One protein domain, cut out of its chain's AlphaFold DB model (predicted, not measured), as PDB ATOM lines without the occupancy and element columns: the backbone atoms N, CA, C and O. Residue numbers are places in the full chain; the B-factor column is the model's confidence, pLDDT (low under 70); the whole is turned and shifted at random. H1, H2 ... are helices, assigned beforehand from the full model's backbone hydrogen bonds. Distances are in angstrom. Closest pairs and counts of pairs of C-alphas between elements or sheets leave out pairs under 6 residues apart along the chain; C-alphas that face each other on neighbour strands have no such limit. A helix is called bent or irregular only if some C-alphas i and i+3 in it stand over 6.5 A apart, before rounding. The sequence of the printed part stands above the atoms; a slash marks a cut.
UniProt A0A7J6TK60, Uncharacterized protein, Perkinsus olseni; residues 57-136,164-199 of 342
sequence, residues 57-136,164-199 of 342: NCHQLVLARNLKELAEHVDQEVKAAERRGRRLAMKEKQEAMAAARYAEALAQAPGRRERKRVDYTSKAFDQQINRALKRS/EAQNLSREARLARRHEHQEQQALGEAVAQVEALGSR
ATOM      1  N   ASN A  57      76.842  18.893  83.035       64.44
ATOM      2  CA  ASN A  57      78.293  19.052  82.869       64.44
ATOM      3  C   ASN A  57      78.671  20.282  82.029       64.44
ATOM      4  O   ASN A  57      79.637  20.972  82.328       64.44
ATOM      5  N   CYS A  58      77.887  20.599  81.003       63.69
ATOM      6  CA  CYS A  58      78.115  21.726  80.107       63.69
ATOM      7  C   CYS A  58      77.809  23.044  80.827       63.69
ATOM      8  O   CYS A  58      78.561  24.009  80.721       63.69
ATOM      9  N   HIS A  59      76.751  23.055  81.644       61.44
ATOM     10  CA  HIS A  59      76.445  24.177  82.521       61.44
ATOM     11  C   HIS A  59      77.565  24.420  83.544       61.44
ATOM     12  O   HIS A  59      77.992  25.559  83.706       61.44
ATOM     13  N   GLN A  60      78.104  23.363  84.160       66.75
ATOM     14  CA  GLN A  60      79.231  23.471  85.093       66.75
ATOM     15  C   GLN A  60      80.515  23.978  84.421       66.75
ATOM     16  O   GLN A  60      81.219  24.804  84.995       66.75
ATOM     17  N   LEU A  61      80.804  23.556  83.185       67.81
ATOM     18  CA  LEU A  61      81.958  24.053  82.425       67.81
ATOM     19  C   LEU A  61      81.822  25.539  82.060       67.81
ATOM     20  O   LEU A  61      82.787  26.292  82.191       67.81
ATOM     21  N   VAL A  62      80.627  25.980  81.654       68.38
ATOM     22  CA  VAL A  62      80.343  27.401  81.384       68.38
ATOM     23  C   VAL A  62      80.457  28.228  82.666       68.38
ATOM     24  O   VAL A  62      81.091  29.281  82.658       68.38
ATOM     25  N   LEU A  63      79.911  27.739  83.783       68.81
ATOM     26  CA  LEU A  63      80.046  28.394  85.084       68.81
ATOM     27  C   LEU A  63      81.515  28.502  85.512       68.81
ATOM     28  O   LEU A  63      81.955  29.582  85.892       68.81
ATOM     29  N   ALA A  64      82.296  27.426  85.393       64.56
ATOM     30  CA  ALA A  64      83.713  27.425  85.751       64.56
ATOM     31  C   ALA A  64      84.534  28.407  84.898       64.56
ATOM     32  O   ALA A  64      85.396  29.111  85.425       64.56
ATOM     33  N   ARG A  65      84.247  28.496  83.593       68.25
ATOM     34  CA  ARG A  65      84.895  29.464  82.699       68.25
ATOM     35  C   ARG A  65      84.542  30.903  83.072       68.25
ATOM     36  O   ARG A  65      85.446  31.719  83.221       68.25
ATOM     37  N   ASN A  66      83.262  31.189  83.297       69.75
ATOM     38  CA  ASN A  66      82.806  32.524  83.683       69.75
ATOM     39  C   ASN A  66      83.394  32.958  85.037       69.75
ATOM     40  O   ASN A  66      83.788  34.109  85.201       69.75
ATOM     41  N   LEU A  67      83.503  32.036  86.001       70.81
ATOM     42  CA  LEU A  67      84.130  32.304  87.299       70.81
ATOM     43  C   LEU A  67      85.637  32.560  87.176       70.81
ATOM     44  O   LEU A  67      86.173  33.398  87.898       70.81
ATOM     45  N   LYS A  68      86.319  31.875  86.252       74.25
ATOM     46  CA  LYS A  68      87.737  32.116  85.966       74.25
ATOM     47  C   LYS A  68      87.959  33.496  85.342       74.25
ATOM     48  O   LYS A  68      88.816  34.234  85.816       74.25
ATOM     49  N   GLU A  69      87.169  33.853  84.332       73.19
ATOM     50  CA  GLU A  69      87.234  35.171  83.684       73.19
ATOM     51  C   GLU A  69      86.930  36.300  84.693       73.19
ATOM     52  O   GLU A  69      87.625  37.316  84.721       73.19
ATOM     53  N   LEU A  70      85.968  36.086  85.601       72.00
ATOM     54  CA  LEU A  70      85.677  37.007  86.702       72.00
ATOM     55  C   LEU A  70      86.855  37.155  87.676       72.00
ATOM     56  O   LEU A  70      87.212  38.274  88.043       72.00
ATOM     57  N   ALA A  71      87.474  36.048  88.090       71.38
ATOM     58  CA  ALA A  71      88.619  36.077  88.997       71.38
ATOM     59  C   ALA A  71      89.823  36.809  88.379       71.38
ATOM     60  O   ALA A  71      90.476  37.603  89.057       71.38
ATOM     61  N   GLU A  72      90.084  36.596  87.086       79.88
ATOM     62  CA  GLU A  72      91.129  37.310  86.343       79.88
ATOM     63  C   GLU A  72      90.836  38.815  86.255       79.88
ATOM     64  O   GLU A  72      91.744  39.629  86.436       79.88
ATOM     65  N   HIS A  73      89.576  39.204  86.040       75.44
ATOM     66  CA  HIS A  73      89.171  40.610  86.019       75.44
ATOM     67  C   HIS A  73      89.343  41.284  87.389       75.44
ATOM     68  O   HIS A  73      89.907  42.376  87.478       75.44
ATOM     69  N   VAL A  74      88.914  40.629  88.474       72.38
ATOM     70  CA  VAL A  74      89.081  41.148  89.843       72.38
ATOM     71  C   VAL A  74      90.563  41.301  90.195       72.38
ATOM     72  O   VAL A  74      90.956  42.338  90.726       72.38
ATOM     73  N   ASP A  75      91.411  40.330  89.846       75.81
ATOM     74  CA  ASP A  75      92.860  40.413  90.078       75.81
ATOM     75  C   ASP A  75      93.503  41.578  89.298       75.81
ATOM     76  O   ASP A  75      94.343  42.314  89.825       75.81
ATOM     77  N   GLN A  76      93.066  41.822  88.058       82.19
ATOM     78  CA  GLN A  76      93.500  42.982  87.276       82.19
ATOM     79  C   GLN A  76      93.047  44.310  87.895       82.19
ATOM     80  O   GLN A  76      93.836  45.258  87.941       82.19
ATOM     81  N   GLU A  77      91.816  44.394  88.402       75.00
ATOM     82  CA  GLU A  77      91.312  45.600  89.062       75.00
ATOM     83  C   GLU A  77      92.018  45.889  90.387       75.00
ATOM     84  O   GLU A  77      92.350  47.048  90.649       75.00
ATOM     85  N   VAL A  78      92.303  44.861  91.191       75.44
ATOM     86  CA  VAL A  78      93.075  44.994  92.435       75.44
ATOM     87  C   VAL A  78      94.485  45.487  92.117       75.44
ATOM     88  O   VAL A  78      94.897  46.524  92.638       75.44
ATOM     89  N   LYS A  79      95.184  44.861  91.158       80.62
ATOM     90  CA  LYS A  79      96.505  45.325  90.688       80.62
ATOM     91  C   LYS A  79      96.460  46.755  90.142       80.62
ATOM     92  O   LYS A  79      97.378  47.544  90.373       80.62
ATOM     93  N   ALA A  80      95.402  47.127  89.422       77.56
ATOM     94  CA  ALA A  80      95.223  48.487  88.920       77.56
ATOM     95  C   ALA A  80      94.943  49.491  90.053       77.56
ATOM     96  O   ALA A  80      95.423  50.625  89.999       77.56
ATOM     97  N   ALA A  81      94.190  49.104  91.083       67.00
ATOM     98  CA  ALA A  81      93.928  49.923  92.263       67.00
ATOM     99  C   ALA A  81      95.191  50.124  93.117       67.00
ATOM    100  O   ALA A  81      95.438  51.241  93.580       67.00
ATOM    101  N   GLU A  82      96.020  49.086  93.251       70.06
ATOM    102  CA  GLU A  82      97.333  49.140  93.900       70.06
ATOM    103  C   GLU A  82      98.294  50.081  93.161       70.06
ATOM    104  O   GLU A  82      98.884  50.969  93.780       70.06
ATOM    105  N   ARG A  83      98.390  49.973  91.824       74.44
ATOM    106  CA  ARG A  83      99.202  50.880  90.987       74.44
ATOM    107  C   ARG A  83      98.738  52.335  91.053       74.44
ATOM    108  O   ARG A  83      99.559  53.240  90.973       74.44
ATOM    109  N   ARG A  84      97.435  52.572  91.236       72.94
ATOM    110  CA  ARG A  84      96.853  53.915  91.428       72.94
ATOM    111  C   ARG A  84      97.124  54.499  92.822       72.94
ATOM    112  O   ARG A  84      96.572  55.544  93.153       72.94
ATOM    113  N   GLY A  85      97.931  53.840  93.659       58.28
ATOM    114  CA  GLY A  85      98.361  54.366  94.956       58.28
ATOM    115  C   GLY A  85      97.247  54.461  95.999       58.28
ATOM    116  O   GLY A  85      97.466  55.014  97.078       58.28
ATOM    117  N   ARG A  86      96.058  53.895  95.735       59.88
ATOM    118  CA  ARG A  86      95.004  53.761  96.746       59.88
ATOM    119  C   ARG A  86      95.407  52.644  97.704       59.88
ATOM    120  O   ARG A  86      94.910  51.524  97.612       59.88
ATOM    121  N   ARG A  87      96.303  52.965  98.644       56.16
ATOM    122  CA  ARG A  87      96.555  52.172  99.855       56.16
ATOM    123  C   ARG A  87      95.293  52.183 100.720       56.16
ATOM    124  O   ARG A  87      95.209  52.864 101.735       56.16
ATOM    125  N   LEU A  88      94.266  51.465 100.276       53.25
ATOM    126  CA  LEU A  88      93.150  51.081 101.121       53.25
ATOM    127  C   LEU A  88      93.706  50.010 102.054       53.25
ATOM    128  O   LEU A  88      94.162  48.969 101.602       53.25
ATOM    129  N   ALA A  89      93.719  50.303 103.350       56.41
ATOM    130  CA  ALA A  89      94.392  49.515 104.381       56.41
ATOM    131  C   ALA A  89      93.850  48.080 104.582       56.41
ATOM    132  O   ALA A  89      94.288  47.402 105.501       56.41
ATOM    133  N   MET A  90      92.915  47.612 103.750       60.56
ATOM    134  CA  MET A  90      92.293  46.292 103.844       60.56
ATOM    135  C   MET A  90      92.001  45.752 102.440       60.56
ATOM    136  O   MET A  90      91.239  46.365 101.688       60.56
ATOM    137  N   LYS A  91      92.575  44.589 102.116       65.50
ATOM    138  CA  LYS A  91      92.371  43.855 100.854       65.50
ATOM    139  C   LYS A  91      90.885  43.558 100.590       65.50
ATOM    140  O   LYS A  91      90.403  43.761  99.482       65.50
ATOM    141  N   GLU A  92      90.126  43.250 101.643       66.06
ATOM    142  CA  GLU A  92      88.671  43.026 101.588       66.06
ATOM    143  C   GLU A  92      87.892  44.242 101.055       66.06
ATOM    144  O   GLU A  92      86.916  44.098 100.322       66.06
ATOM    145  N   LYS A  93      88.341  45.471 101.354       69.06
ATOM    146  CA  LYS A  93      87.691  46.697 100.860       69.06
ATOM    147  C   LYS A  93      87.965  46.937  99.372       69.06
ATOM    148  O   LYS A  93      87.160  47.581  98.700       69.06
ATOM    149  N   GLN A  94      89.093  46.448  98.857       64.38
ATOM    150  CA  GLN A  94      89.409  46.506  97.429       64.38
ATOM    151  C   GLN A  94      88.606  45.463  96.651       64.38
ATOM    152  O   GLN A  94      88.011  45.809  95.634       64.38
ATOM    153  N   GLU A  95      88.513  44.237  97.169       69.00
ATOM    154  CA  GLU A  95      87.704  43.163  96.577       69.00
ATOM    155  C   GLU A  95      86.213  43.534  96.547       69.00
ATOM    156  O   GLU A  95      85.568  43.391  95.511       69.00
ATOM    157  N   ALA A  96      85.680  44.129  97.622       70.31
ATOM    158  CA  ALA A  96      84.300  44.622  97.652       70.31
ATOM    159  C   ALA A  96      84.044  45.760  96.645       70.31
ATOM    160  O   ALA A  96      82.983  45.819  96.025       70.31
ATOM    161  N   MET A  97      85.014  46.661  96.447       72.31
ATOM    162  CA  MET A  97      84.890  47.748  95.470       72.31
ATOM    163  C   MET A  97      84.981  47.234  94.026       72.31
ATOM    164  O   MET A  97      84.265  47.741  93.165       72.31
ATOM    165  N   ALA A  98      85.825  46.233  93.766       69.38
ATOM    166  CA  ALA A  98      85.915  45.573  92.465       69.38
ATOM    167  C   ALA A  98      84.632  44.789  92.144       69.38
ATOM    168  O   ALA A  98      84.058  44.930  91.065       69.38
ATOM    169  N   ALA A  99      84.102  44.045  93.123       73.81
ATOM    170  CA  ALA A  99      82.828  43.342  92.993       73.81
ATOM    171  C   ALA A  99      81.660  44.306  92.715       73.81
ATOM    172  O   ALA A  99      80.840  44.038  91.840       73.81
ATOM    173  N   ALA A 100      81.613  45.455  93.400       75.56
ATOM    174  CA  ALA A 100      80.589  46.475  93.174       75.56
ATOM    175  C   ALA A 100      80.657  47.076  91.758       75.56
ATOM    176  O   ALA A 100      79.628  47.235  91.108       75.56
ATOM    177  N   ARG A 101      81.863  47.353  91.245       76.75
ATOM    178  CA  ARG A 101      82.060  47.871  89.879       76.75
ATOM    179  C   ARG A 101      81.680  46.860  88.811       76.75
ATOM    180  O   ARG A 101      81.067  47.223  87.812       76.75
ATOM    181  N   TYR A 102      82.013  45.592  89.029       73.44
ATOM    182  CA  TYR A 102      81.618  44.528  88.117       73.44
ATOM    183  C   TYR A 102      80.095  44.320  88.112       73.44
ATOM    184  O   TYR A 102      79.501  44.166  87.049       73.44
ATOM    185  N   ALA A 103      79.443  44.396  89.277       76.44
ATOM    186  CA  ALA A 103      77.983  44.353  89.376       76.44
ATOM    187  C   ALA A 103      77.313  45.539  88.656       76.44
ATOM    188  O   ALA A 103      76.330  45.348  87.945       76.44
ATOM    189  N   GLU A 104      77.874  46.744  88.773       76.88
ATOM    190  CA  GLU A 104      77.407  47.926  88.041       76.88
ATOM    191  C   GLU A 104      77.575  47.762  86.520       76.88
ATOM    192  O   GLU A 104      76.653  48.043  85.754       76.88
ATOM    193  N   ALA A 105      78.711  47.225  86.067       72.94
ATOM    194  CA  ALA A 105      78.949  46.933  84.655       72.94
ATOM    195  C   ALA A 105      77.972  45.876  84.104       72.94
ATOM    196  O   ALA A 105      77.455  46.030  82.995       72.94
ATOM    197  N   LEU A 106      77.668  44.835  84.888       68.56
ATOM    198  CA  LEU A 106      76.653  43.839  84.542       68.56
ATOM    199  C   LEU A 106      75.241  44.431  84.504       68.56
ATOM    200  O   LEU A 106      74.464  44.046  83.636       68.56
ATOM    201  N   ALA A 107      74.912  45.378  85.384       68.06
ATOM    202  CA  ALA A 107      73.628  46.076  85.365       68.06
ATOM    203  C   ALA A 107      73.488  47.014  84.148       68.06
ATOM    204  O   ALA A 107      72.401  47.152  83.585       68.06
ATOM    205  N   GLN A 108      74.587  47.617  83.684       63.06
ATOM    206  CA  GLN A 108      74.596  48.490  82.502       63.06
ATOM    207  C   GLN A 108      74.632  47.728  81.160       63.06
ATOM    208  O   GLN A 108      74.260  48.287  80.123       63.06
ATOM    209  N   ALA A 109      75.060  46.461  81.148       59.28
ATOM    210  CA  ALA A 109      75.194  45.645  79.937       59.28
ATOM    211  C   ALA A 109      73.862  45.317  79.211       59.28
ATOM    212  O   ALA A 109      73.818  45.485  77.986       59.28
ATOM    213  N   PRO A 110      72.770  44.896  79.886       54.84
ATOM    214  CA  PRO A 110      71.484  44.652  79.226       54.84
ATOM    215  C   PRO A 110      70.765  45.955  78.831       54.84
ATOM    216  O   PRO A 110      70.150  46.025  77.767       54.84
ATOM    217  N   GLY A 111      70.941  47.041  79.595       52.12
ATOM    218  CA  GLY A 111      70.237  48.310  79.363       52.12
ATOM    219  C   GLY A 111      70.583  49.032  78.051       52.12
ATOM    220  O   GLY A 111      69.769  49.803  77.547       52.12
ATOM    221  N   ARG A 112      71.760  48.781  77.457       52.34
ATOM    222  CA  ARG A 112      72.198  49.478  76.226       52.34
ATOM    223  C   ARG A 112      71.832  48.776  74.917       52.34
ATOM    224  O   ARG A 112      71.816  49.439  73.880       52.34
ATOM    225  N   ARG A 113      71.586  47.462  74.925       53.16
ATOM    226  CA  ARG A 113      71.287  46.689  73.699       53.16
ATOM    227  C   ARG A 113      69.802  46.405  73.503       53.16
ATOM    228  O   ARG A 113      69.385  46.268  72.356       53.16
ATOM    229  N   GLU A 114      69.037  46.323  74.586       52.16
ATOM    230  CA  GLU A 114      67.635  45.901  74.532       52.16
ATOM    231  C   GLU A 114      66.693  47.063  74.192       52.16
ATOM    232  O   GLU A 114      65.888  46.920  73.277       52.16
ATOM    233  N   ARG A 115      66.904  48.253  74.782       54.47
ATOM    234  CA  ARG A 115      66.093  49.458  74.509       54.47
ATOM    235  C   ARG A 115      66.038  49.792  73.007       54.47
ATOM    236  O   ARG A 115      65.001  49.682  72.373       54.47
ATOM    237  N   LYS A 116      67.201  49.961  72.366       55.84
ATOM    238  CA  LYS A 116      67.278  50.355  70.942       55.84
ATOM    239  C   LYS A 116      66.670  49.362  69.942       55.84
ATOM    240  O   LYS A 116      66.311  49.772  68.842       55.84
ATOM    241  N   ARG A 117      66.628  48.059  70.252       56.62
ATOM    242  CA  ARG A 117      66.080  47.047  69.326       56.62
ATOM    243  C   ARG A 117      64.563  46.954  69.424       56.62
ATOM    244  O   ARG A 117      63.923  46.785  68.391       56.62
ATOM    245  N   VAL A 118      64.016  47.078  70.632       55.03
ATOM    246  CA  VAL A 118      62.568  47.036  70.865       55.03
ATOM    247  C   VAL A 118      61.905  48.281  70.265       55.03
ATOM    248  O   VAL A 118      60.958  48.136  69.488       55.03
ATOM    249  N   ASP A 119      62.495  49.463  70.464       57.09
ATOM    250  CA  ASP A 119      61.943  50.740  69.981       57.09
ATOM    251  C   ASP A 119      61.867  50.811  68.443       57.09
ATOM    252  O   ASP A 119      60.851  51.216  67.873       57.09
ATOM    253  N   TYR A 120      62.903  50.331  67.741       55.38
ATOM    254  CA  TYR A 120      62.921  50.291  66.271       55.38
ATOM    255  C   TYR A 120      61.880  49.328  65.691       55.38
ATOM    256  O   TYR A 120      61.290  49.606  64.646       55.38
ATOM    257  N   THR A 121      61.647  48.190  66.350       60.41
ATOM    258  CA  THR A 121      60.631  47.237  65.891       60.41
ATOM    259  C   THR A 121      59.215  47.729  66.171       60.41
ATOM    260  O   THR A 121      58.374  47.608  65.286       60.41
ATOM    261  N   SER A 122      58.960  48.358  67.325       67.06
ATOM    262  CA  SER A 122      57.638  48.901  67.664       67.06
ATOM    263  C   SER A 122      57.218  50.009  66.697       67.06
ATOM    264  O   SER A 122      56.167  49.908  66.065       67.06
ATOM    265  N   LYS A 123      58.100  50.992  66.450       68.44
ATOM    266  CA  LYS A 123      57.839  52.080  65.490       68.44
ATOM    267  C   LYS A 123      57.588  51.550  64.066       68.44
ATOM    268  O   LYS A 123      56.764  52.100  63.335       68.44
ATOM    269  N   ALA A 124      58.255  50.463  63.660       70.38
ATOM    270  CA  ALA A 124      58.032  49.836  62.355       70.38
ATOM    271  C   ALA A 124      56.667  49.130  62.253       70.38
ATOM    272  O   ALA A 124      56.022  49.204  61.203       70.38
ATOM    273  N   PHE A 125      56.205  48.482  63.327       71.94
ATOM    274  CA  PHE A 125      54.871  47.882  63.381       71.94
ATOM    275  C   PHE A 125      53.771  48.949  63.379       71.94
ATOM    276  O   PHE A 125      52.836  48.846  62.583       71.94
ATOM    277  N   ASP A 126      53.927  50.025  64.148       74.69
ATOM    278  CA  ASP A 126      52.951  51.120  64.188       74.69
ATOM    279  C   ASP A 126      52.833  51.838  62.839       74.69
ATOM    280  O   ASP A 126      51.738  52.198  62.398       74.69
ATOM    281  N   GLN A 127      53.939  51.993  62.105       76.31
ATOM    282  CA  GLN A 127      53.901  52.520  60.738       76.31
ATOM    283  C   GLN A 127      53.195  51.581  59.754       76.31
ATOM    284  O   GLN A 127      52.498  52.057  58.853       76.31
ATOM    285  N   GLN A 128      53.352  50.261  59.901       76.12
ATOM    286  CA  GLN A 128      52.641  49.287  59.068       76.12
ATOM    287  C   GLN A 128      51.138  49.290  59.354       76.12
ATOM    288  O   GLN A 128      50.352  49.311  58.406       76.12
ATOM    289  N   ILE A 129      50.740  49.355  60.626       76.88
ATOM    290  CA  ILE A 129      49.334  49.441  61.042       76.88
ATOM    291  C   ILE A 129      48.710  50.735  60.514       76.88
ATOM    292  O   ILE A 129      47.684  50.694  59.841       76.88
ATOM    293  N   ASN A 130      49.368  51.879  60.703       75.12
ATOM    294  CA  ASN A 130      48.868  53.162  60.208       75.12
ATOM    295  C   ASN A 130      48.807  53.230  58.672       75.12
ATOM    296  O   ASN A 130      47.905  53.857  58.117       75.12
ATOM    297  N   ARG A 131      49.730  52.572  57.955       73.12
ATOM    298  CA  ARG A 131      49.637  52.423  56.490       73.12
ATOM    299  C   ARG A 131      48.479  51.524  56.073       73.12
ATOM    300  O   ARG A 131      47.827  51.833  55.081       73.12
ATOM    301  N   ALA A 132      48.228  50.434  56.794       69.75
ATOM    302  CA  ALA A 132      47.108  49.540  56.516       69.75
ATOM    303  C   ALA A 132      45.762  50.236  56.771       69.75
ATOM    304  O   ALA A 132      44.881  50.170  55.918       69.75
ATOM    305  N   LEU A 133      45.648  50.987  57.871       69.31
ATOM    306  CA  LEU A 133      44.458  51.773  58.205       69.31
ATOM    307  C   LEU A 133      44.177  52.868  57.162       69.31
ATOM    308  O   LEU A 133      43.051  52.989  56.684       69.31
ATOM    309  N   LYS A 134      45.210  53.595  56.710       70.69
ATOM    310  CA  LYS A 134      45.070  54.595  55.636       70.69
ATOM    311  C   LYS A 134      44.649  53.993  54.293       70.69
ATOM    312  O   LYS A 134      43.922  54.639  53.552       70.69
ATOM    313  N   ARG A 135      45.083  52.766  53.977       63.28
ATOM    314  CA  ARG A 135      44.619  52.041  52.779       63.28
ATOM    315  C   ARG A 135      43.189  51.526  52.914       63.28
ATOM    316  O   ARG A 135      42.528  51.344  51.904       63.28
ATOM    317  N   SER A 136      42.713  51.273  54.131       59.16
ATOM    318  CA  SER A 136      41.328  50.839  54.351       59.16
ATOM    319  C   SER A 136      40.309  51.984  54.365       59.16
ATOM    320  O   SER A 136      39.133  51.720  54.143       59.16
ATOM    321  N   GLU A 164      51.994  76.151  64.103       58.56
ATOM    322  CA  GLU A 164      52.702  75.078  64.813       58.56
ATOM    323  C   GLU A 164      54.157  75.462  65.114       58.56
ATOM    324  O   GLU A 164      54.579  75.382  66.266       58.56
ATOM    325  N   ALA A 165      54.883  76.031  64.145       63.38
ATOM    326  CA  ALA A 165      56.254  76.504  64.363       63.38
ATOM    327  C   ALA A 165      56.361  77.610  65.438       63.38
ATOM    328  O   ALA A 165      57.346  77.686  66.173       63.38
ATOM    329  N   GLN A 166      55.339  78.466  65.571       65.94
ATOM    330  CA  GLN A 166      55.302  79.498  66.615       65.94
ATOM    331  C   GLN A 166      54.975  78.937  68.003       65.94
ATOM    332  O   GLN A 166      55.491  79.452  68.999       65.94
ATOM    333  N   ASN A 167      54.156  77.887  68.082       68.19
ATOM    334  CA  ASN A 167      53.834  77.232  69.348       68.19
ATOM    335  C   ASN A 167      55.044  76.465  69.899       68.19
ATOM    336  O   ASN A 167      55.401  76.673  71.059       68.19
ATOM    337  N   LEU A 168      55.766  75.735  69.043       66.25
ATOM    338  CA  LEU A 168      57.000  75.033  69.421       66.25
ATOM    339  C   LEU A 168      58.081  76.003  69.925       66.25
ATOM    340  O   LEU A 168      58.735  75.763  70.938       66.25
ATOM    341  N   SER A 169      58.221  77.172  69.285       73.00
ATOM    342  CA  SER A 169      59.157  78.204  69.750       73.00
ATOM    343  C   SER A 169      58.785  78.786  71.121       73.00
ATOM    344  O   SER A 169      59.676  79.245  71.848       73.00
ATOM    345  N   ARG A 170      57.495  78.822  71.474       77.62
ATOM    346  CA  ARG A 170      57.026  79.313  72.776       77.62
ATOM    347  C   ARG A 170      57.242  78.265  73.865       77.62
ATOM    348  O   ARG A 170      57.718  78.627  74.940       77.62
ATOM    349  N   GLU A 171      56.965  76.999  73.576       77.06
ATOM    350  CA  GLU A 171      57.186  75.871  74.490       77.06
ATOM    351  C   GLU A 171      58.674  75.676  74.793       77.06
ATOM    352  O   GLU A 171      59.060  75.679  75.960       77.06
ATOM    353  N   ALA A 172      59.541  75.708  73.777       76.81
ATOM    354  CA  ALA A 172      60.993  75.624  73.962       76.81
ATOM    355  C   ALA A 172      61.583  76.791  74.785       76.81
ATOM    356  O   ALA A 172      62.671  76.693  75.360       76.81
ATOM    357  N   ARG A 173      60.907  77.947  74.832       77.19
ATOM    358  CA  ARG A 173      61.316  79.075  75.687       77.19
ATOM    359  C   ARG A 173      60.835  78.898  77.131       77.19
ATOM    360  O   ARG A 173      61.534  79.334  78.041       77.19
ATOM    361  N   LEU A 174      59.675  78.279  77.344       82.75
ATOM    362  CA  LEU A 174      59.160  77.974  78.680       82.75
ATOM    363  C   LEU A 174      59.939  76.827  79.335       82.75
ATOM    364  O   LEU A 174      60.317  76.972  80.493       82.75
ATOM    365  N   ALA A 175      60.278  75.777  78.580       80.88
ATOM    366  CA  ALA A 175      61.096  74.658  79.054       80.88
ATOM    367  C   ALA A 175      62.467  75.129  79.573       80.88
ATOM    368  O   ALA A 175      62.812  74.888  80.724       80.88
ATOM    369  N   ARG A 176      63.185  75.950  78.791       81.31
ATOM    370  CA  ARG A 176      64.466  76.548  79.223       81.31
ATOM    371  C   ARG A 176      64.349  77.431  80.467       81.31
ATOM    372  O   ARG A 176      65.303  77.566  81.227       81.31
ATOM    373  N   ARG A 177      63.196  78.074  80.676       84.81
ATOM    374  CA  ARG A 177      62.960  78.898  81.870       84.81
ATOM    375  C   ARG A 177      62.720  78.032  83.109       84.81
ATOM    376  O   ARG A 177      63.139  78.433  84.190       84.81
ATOM    377  N   HIS A 178      62.062  76.887  82.937       82.81
ATOM    378  CA  HIS A 178      61.839  75.906  83.994       82.81
ATOM    379  C   HIS A 178      63.154  75.248  84.420       82.81
ATOM    380  O   HIS A 178      63.496  75.283  85.595       82.81
ATOM    381  N   GLU A 179      63.958  74.796  83.455       80.19
ATOM    382  CA  GLU A 179      65.274  74.197  83.711       80.19
ATOM    383  C   GLU A 179      66.203  75.162  84.470       80.19
ATOM    384  O   GLU A 179      66.864  74.793  85.441       80.19
ATOM    385  N   HIS A 180      66.199  76.447  84.101       83.62
ATOM    386  CA  HIS A 180      66.964  77.464  84.823       83.62
ATOM    387  C   HIS A 180      66.444  77.704  86.254       83.62
ATOM    388  O   HIS A 180      67.236  77.990  87.150       83.62
ATOM    389  N   GLN A 181      65.131  77.598  86.496       83.12
ATOM    390  CA  GLN A 181      64.572  77.678  87.853       83.12
ATOM    391  C   GLN A 181      64.961  76.465  88.704       83.12
ATOM    392  O   GLN A 181      65.302  76.633  89.872       83.12
ATOM    393  N   GLU A 182      64.971  75.266  88.125       81.06
ATOM    394  CA  GLU A 182      65.392  74.046  88.819       81.06
ATOM    395  C   GLU A 182      66.879  74.089  89.176       81.06
ATOM    396  O   GLU A 182      67.249  73.809  90.316       81.06
ATOM    397  N   GLN A 183      67.736  74.537  88.254       82.69
ATOM    398  CA  GLN A 183      69.163  74.714  88.533       82.69
ATOM    399  C   GLN A 183      69.416  75.747  89.643       82.69
ATOM    400  O   GLN A 183      70.297  75.547  90.481       82.69
ATOM    401  N   GLN A 184      68.626  76.824  89.700       83.56
ATOM    402  CA  GLN A 184      68.696  77.797  90.795       83.56
ATOM    403  C   GLN A 184      68.261  77.191  92.136       83.56
ATOM    404  O   GLN A 184      68.971  77.353  93.128       83.56
ATOM    405  N   ALA A 185      67.157  76.441  92.165       83.81
ATOM    406  CA  ALA A 185      66.673  75.783  93.377       83.81
ATOM    407  C   ALA A 185      67.671  74.734  93.908       83.81
ATOM    408  O   ALA A 185      67.914  74.655  95.114       83.81
ATOM    409  N   LEU A 186      68.301  73.968  93.013       83.81
ATOM    410  CA  LEU A 186      69.347  73.011  93.376       83.81
ATOM    411  C   LEU A 186      70.603  73.713  93.909       83.81
ATOM    412  O   LEU A 186      71.167  73.276  94.913       83.81
ATOM    413  N   GLY A 187      71.014  74.828  93.297       85.38
ATOM    414  CA  GLY A 187      72.123  75.647  93.791       85.38
ATOM    415  C   GLY A 187      71.870  76.205  95.197       85.38
ATOM    416  O   GLY A 187      72.750  76.143  96.058       85.38
ATOM    417  N   GLU A 188      70.654  76.686  95.466       84.12
ATOM    418  CA  GLU A 188      70.249  77.159  96.796       84.12
ATOM    419  C   GLU A 188      70.211  76.028  97.835       84.12
ATOM    420  O   GLU A 188      70.652  76.221  98.970       84.12
ATOM    421  N   ALA A 189      69.741  74.835  97.459       75.62
ATOM    422  CA  ALA A 189      69.715  73.673  98.345       75.62
ATOM    423  C   ALA A 189      71.131  73.212  98.737       75.62
ATOM    424  O   ALA A 189      71.394  72.954  99.914       75.62
ATOM    425  N   VAL A 190      72.068  73.172  97.782       83.62
ATOM    426  CA  VAL A 190      73.475  72.830  98.052       83.62
ATOM    427  C   VAL A 190      74.116  73.859  98.986       83.62
ATOM    428  O   VAL A 190      74.738  73.478  99.980       83.62
ATOM    429  N   ALA A 191      73.889  75.155  98.748       78.88
ATOM    430  CA  ALA A 191      74.405  76.220  99.608       78.88
ATOM    431  C   ALA A 191      73.868  76.131 101.053       78.88
ATOM    432  O   ALA A 191      74.604  76.376 102.014       78.88
ATOM    433  N   GLN A 192      72.603  75.736 101.241       78.06
ATOM    434  CA  GLN A 192      72.028  75.517 102.574       78.06
ATOM    435  C   GLN A 192      72.663  74.318 103.294       78.06
ATOM    436  O   GLN A 192      72.942  74.400 104.494       78.06
ATOM    437  N   VAL A 193      72.940  73.224 102.579       79.31
ATOM    438  CA  VAL A 193      73.611  72.044 103.147       79.31
ATOM    439  C   VAL A 193      75.051  72.374 103.562       79.31
ATOM    440  O   VAL A 193      75.465  72.010 104.665       79.31
ATOM    441  N   GLU A 194      75.796  73.132 102.752       76.88
ATOM    442  CA  GLU A 194      77.148  73.594 103.106       76.88
ATOM    443  C   GLU A 194      77.153  74.531 104.328       76.88
ATOM    444  O   GLU A 194      78.019  74.423 105.211       76.88
ATOM    445  N   ALA A 195      76.153  75.411 104.442       69.88
ATOM    446  CA  ALA A 195      75.991  76.291 105.597       69.88
ATOM    447  C   ALA A 195      75.685  75.511 106.893       69.88
ATOM    448  O   ALA A 195      76.216  75.838 107.960       69.88
ATOM    449  N   LEU A 196      74.874  74.451 106.818       71.38
ATOM    450  CA  LEU A 196      74.581  73.571 107.956       71.38
ATOM    451  C   LEU A 196      75.788  72.696 108.337       71.38
ATOM    452  O   LEU A 196      76.067  72.523 109.528       71.38
ATOM    453  N   GLY A 197      76.560  72.221 107.355       66.38
ATOM    454  CA  GLY A 197      77.821  71.508 107.584       66.38
ATOM    455  C   GLY A 197      78.853  72.366 108.324       66.38
ATOM    456  O   GLY A 197      79.458  71.917 109.295       66.38
ATOM    457  N   SER A 198      78.971  73.643 107.959       62.34
ATOM    458  CA  SER A 198      79.900  74.586 108.602       62.34
ATOM    459  C   SER A 198      79.512  74.940 110.046       62.34
ATOM    460  O   SER A 198      80.371  75.245 110.876       62.34
ATOM    461  N   ARG A 199      78.217  74.878 110.383       56.28
ATOM    462  CA  ARG A 199      77.696  75.218 111.719       56.28
ATOM    463  C   ARG A 199      77.843  74.080 112.736       56.28
ATOM    464  O   ARG A 199      77.874  74.336 113.940       56.28
TER     465      ARG A 199
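What this domain is: This is residues 57 to 136 and 164 to 199 of the 342 residues of an uncharacterized protein of Perkinsus olseni (UniProt A0A7J6TK60). Two long helices make a V: the last part of H1 packs on the first part of H2 beside the short loop that joins them, and the rest of each reaches away. H3, a third long rod that touches neither of them, runs back beyond H2 in roughly the reverse direction, with open space between the two. The printed part has 116 residues with three named helices, in the order H1, H2, H3, and no named strand; the class is all helix. The whole is extended, with a radius of gyration of the C-alphas of 25.9 A, and its outline is flat, 64 by 62 by 21 A.

How they stand to each other: H1, residues 57 to 83, stands free over residues 57 to 69. A short link of 7 residues joins it to H2, residues 91 to 136, which by its hydrogen bonds was assigned as one helix but is bent: C-alphas 107 and 110 are 6.7 A apart. Its arms, H2a of residues 91 to 107 and H2b of residues 110 to 136, stand at a shallow tilt of 10 degrees. H1 touches H2a with residues 74 to 81 alone, and H2a touches H1 with residues 94 to 99 alone; their closest C-alphas are those of Val 74 and Ala 98, 6.0 A apart. H1 and H2a run opposite ways at a steep tilt of 59 degrees. H2b touches no helix, and residues 103 to 136 stand free. H3, residues 164 to 199, stands free and is apart from H1, H2a and H2b. In H1 and H2a every backbone O i to N i+4 pair is within hydrogen-bond range; in H2b 19 of 23 are, and in H3 31 of 32.

Where its parts are: H1 begins at C-alpha 57, (78.293, 19.052, 82.869), and is 38.9 A long from first to last C-alpha. H2a is 24.4 A long and H2b 39.6 A; H2b ends at C-alpha 136, (41.328, 50.839, 54.351). H3 is 53.1 A long and ends at C-alpha 199, (77.696, 75.218, 111.719).

The domain as a whole: The two C-alphas farthest apart are those of Ala 89 and Ser 136, 72.9 A. Residues 137 to 163 are cut out and not printed, and C-alphas 136 and 164 are 28.7 A apart across the cut. The link from H1 to H2 is short; the one from H2b to H3 lies across the cut. The mean pLDDT of the printed part is 70.2, with 54 residues under 70, among them residues 57 to 66, 85 to 95 and 106 to 123.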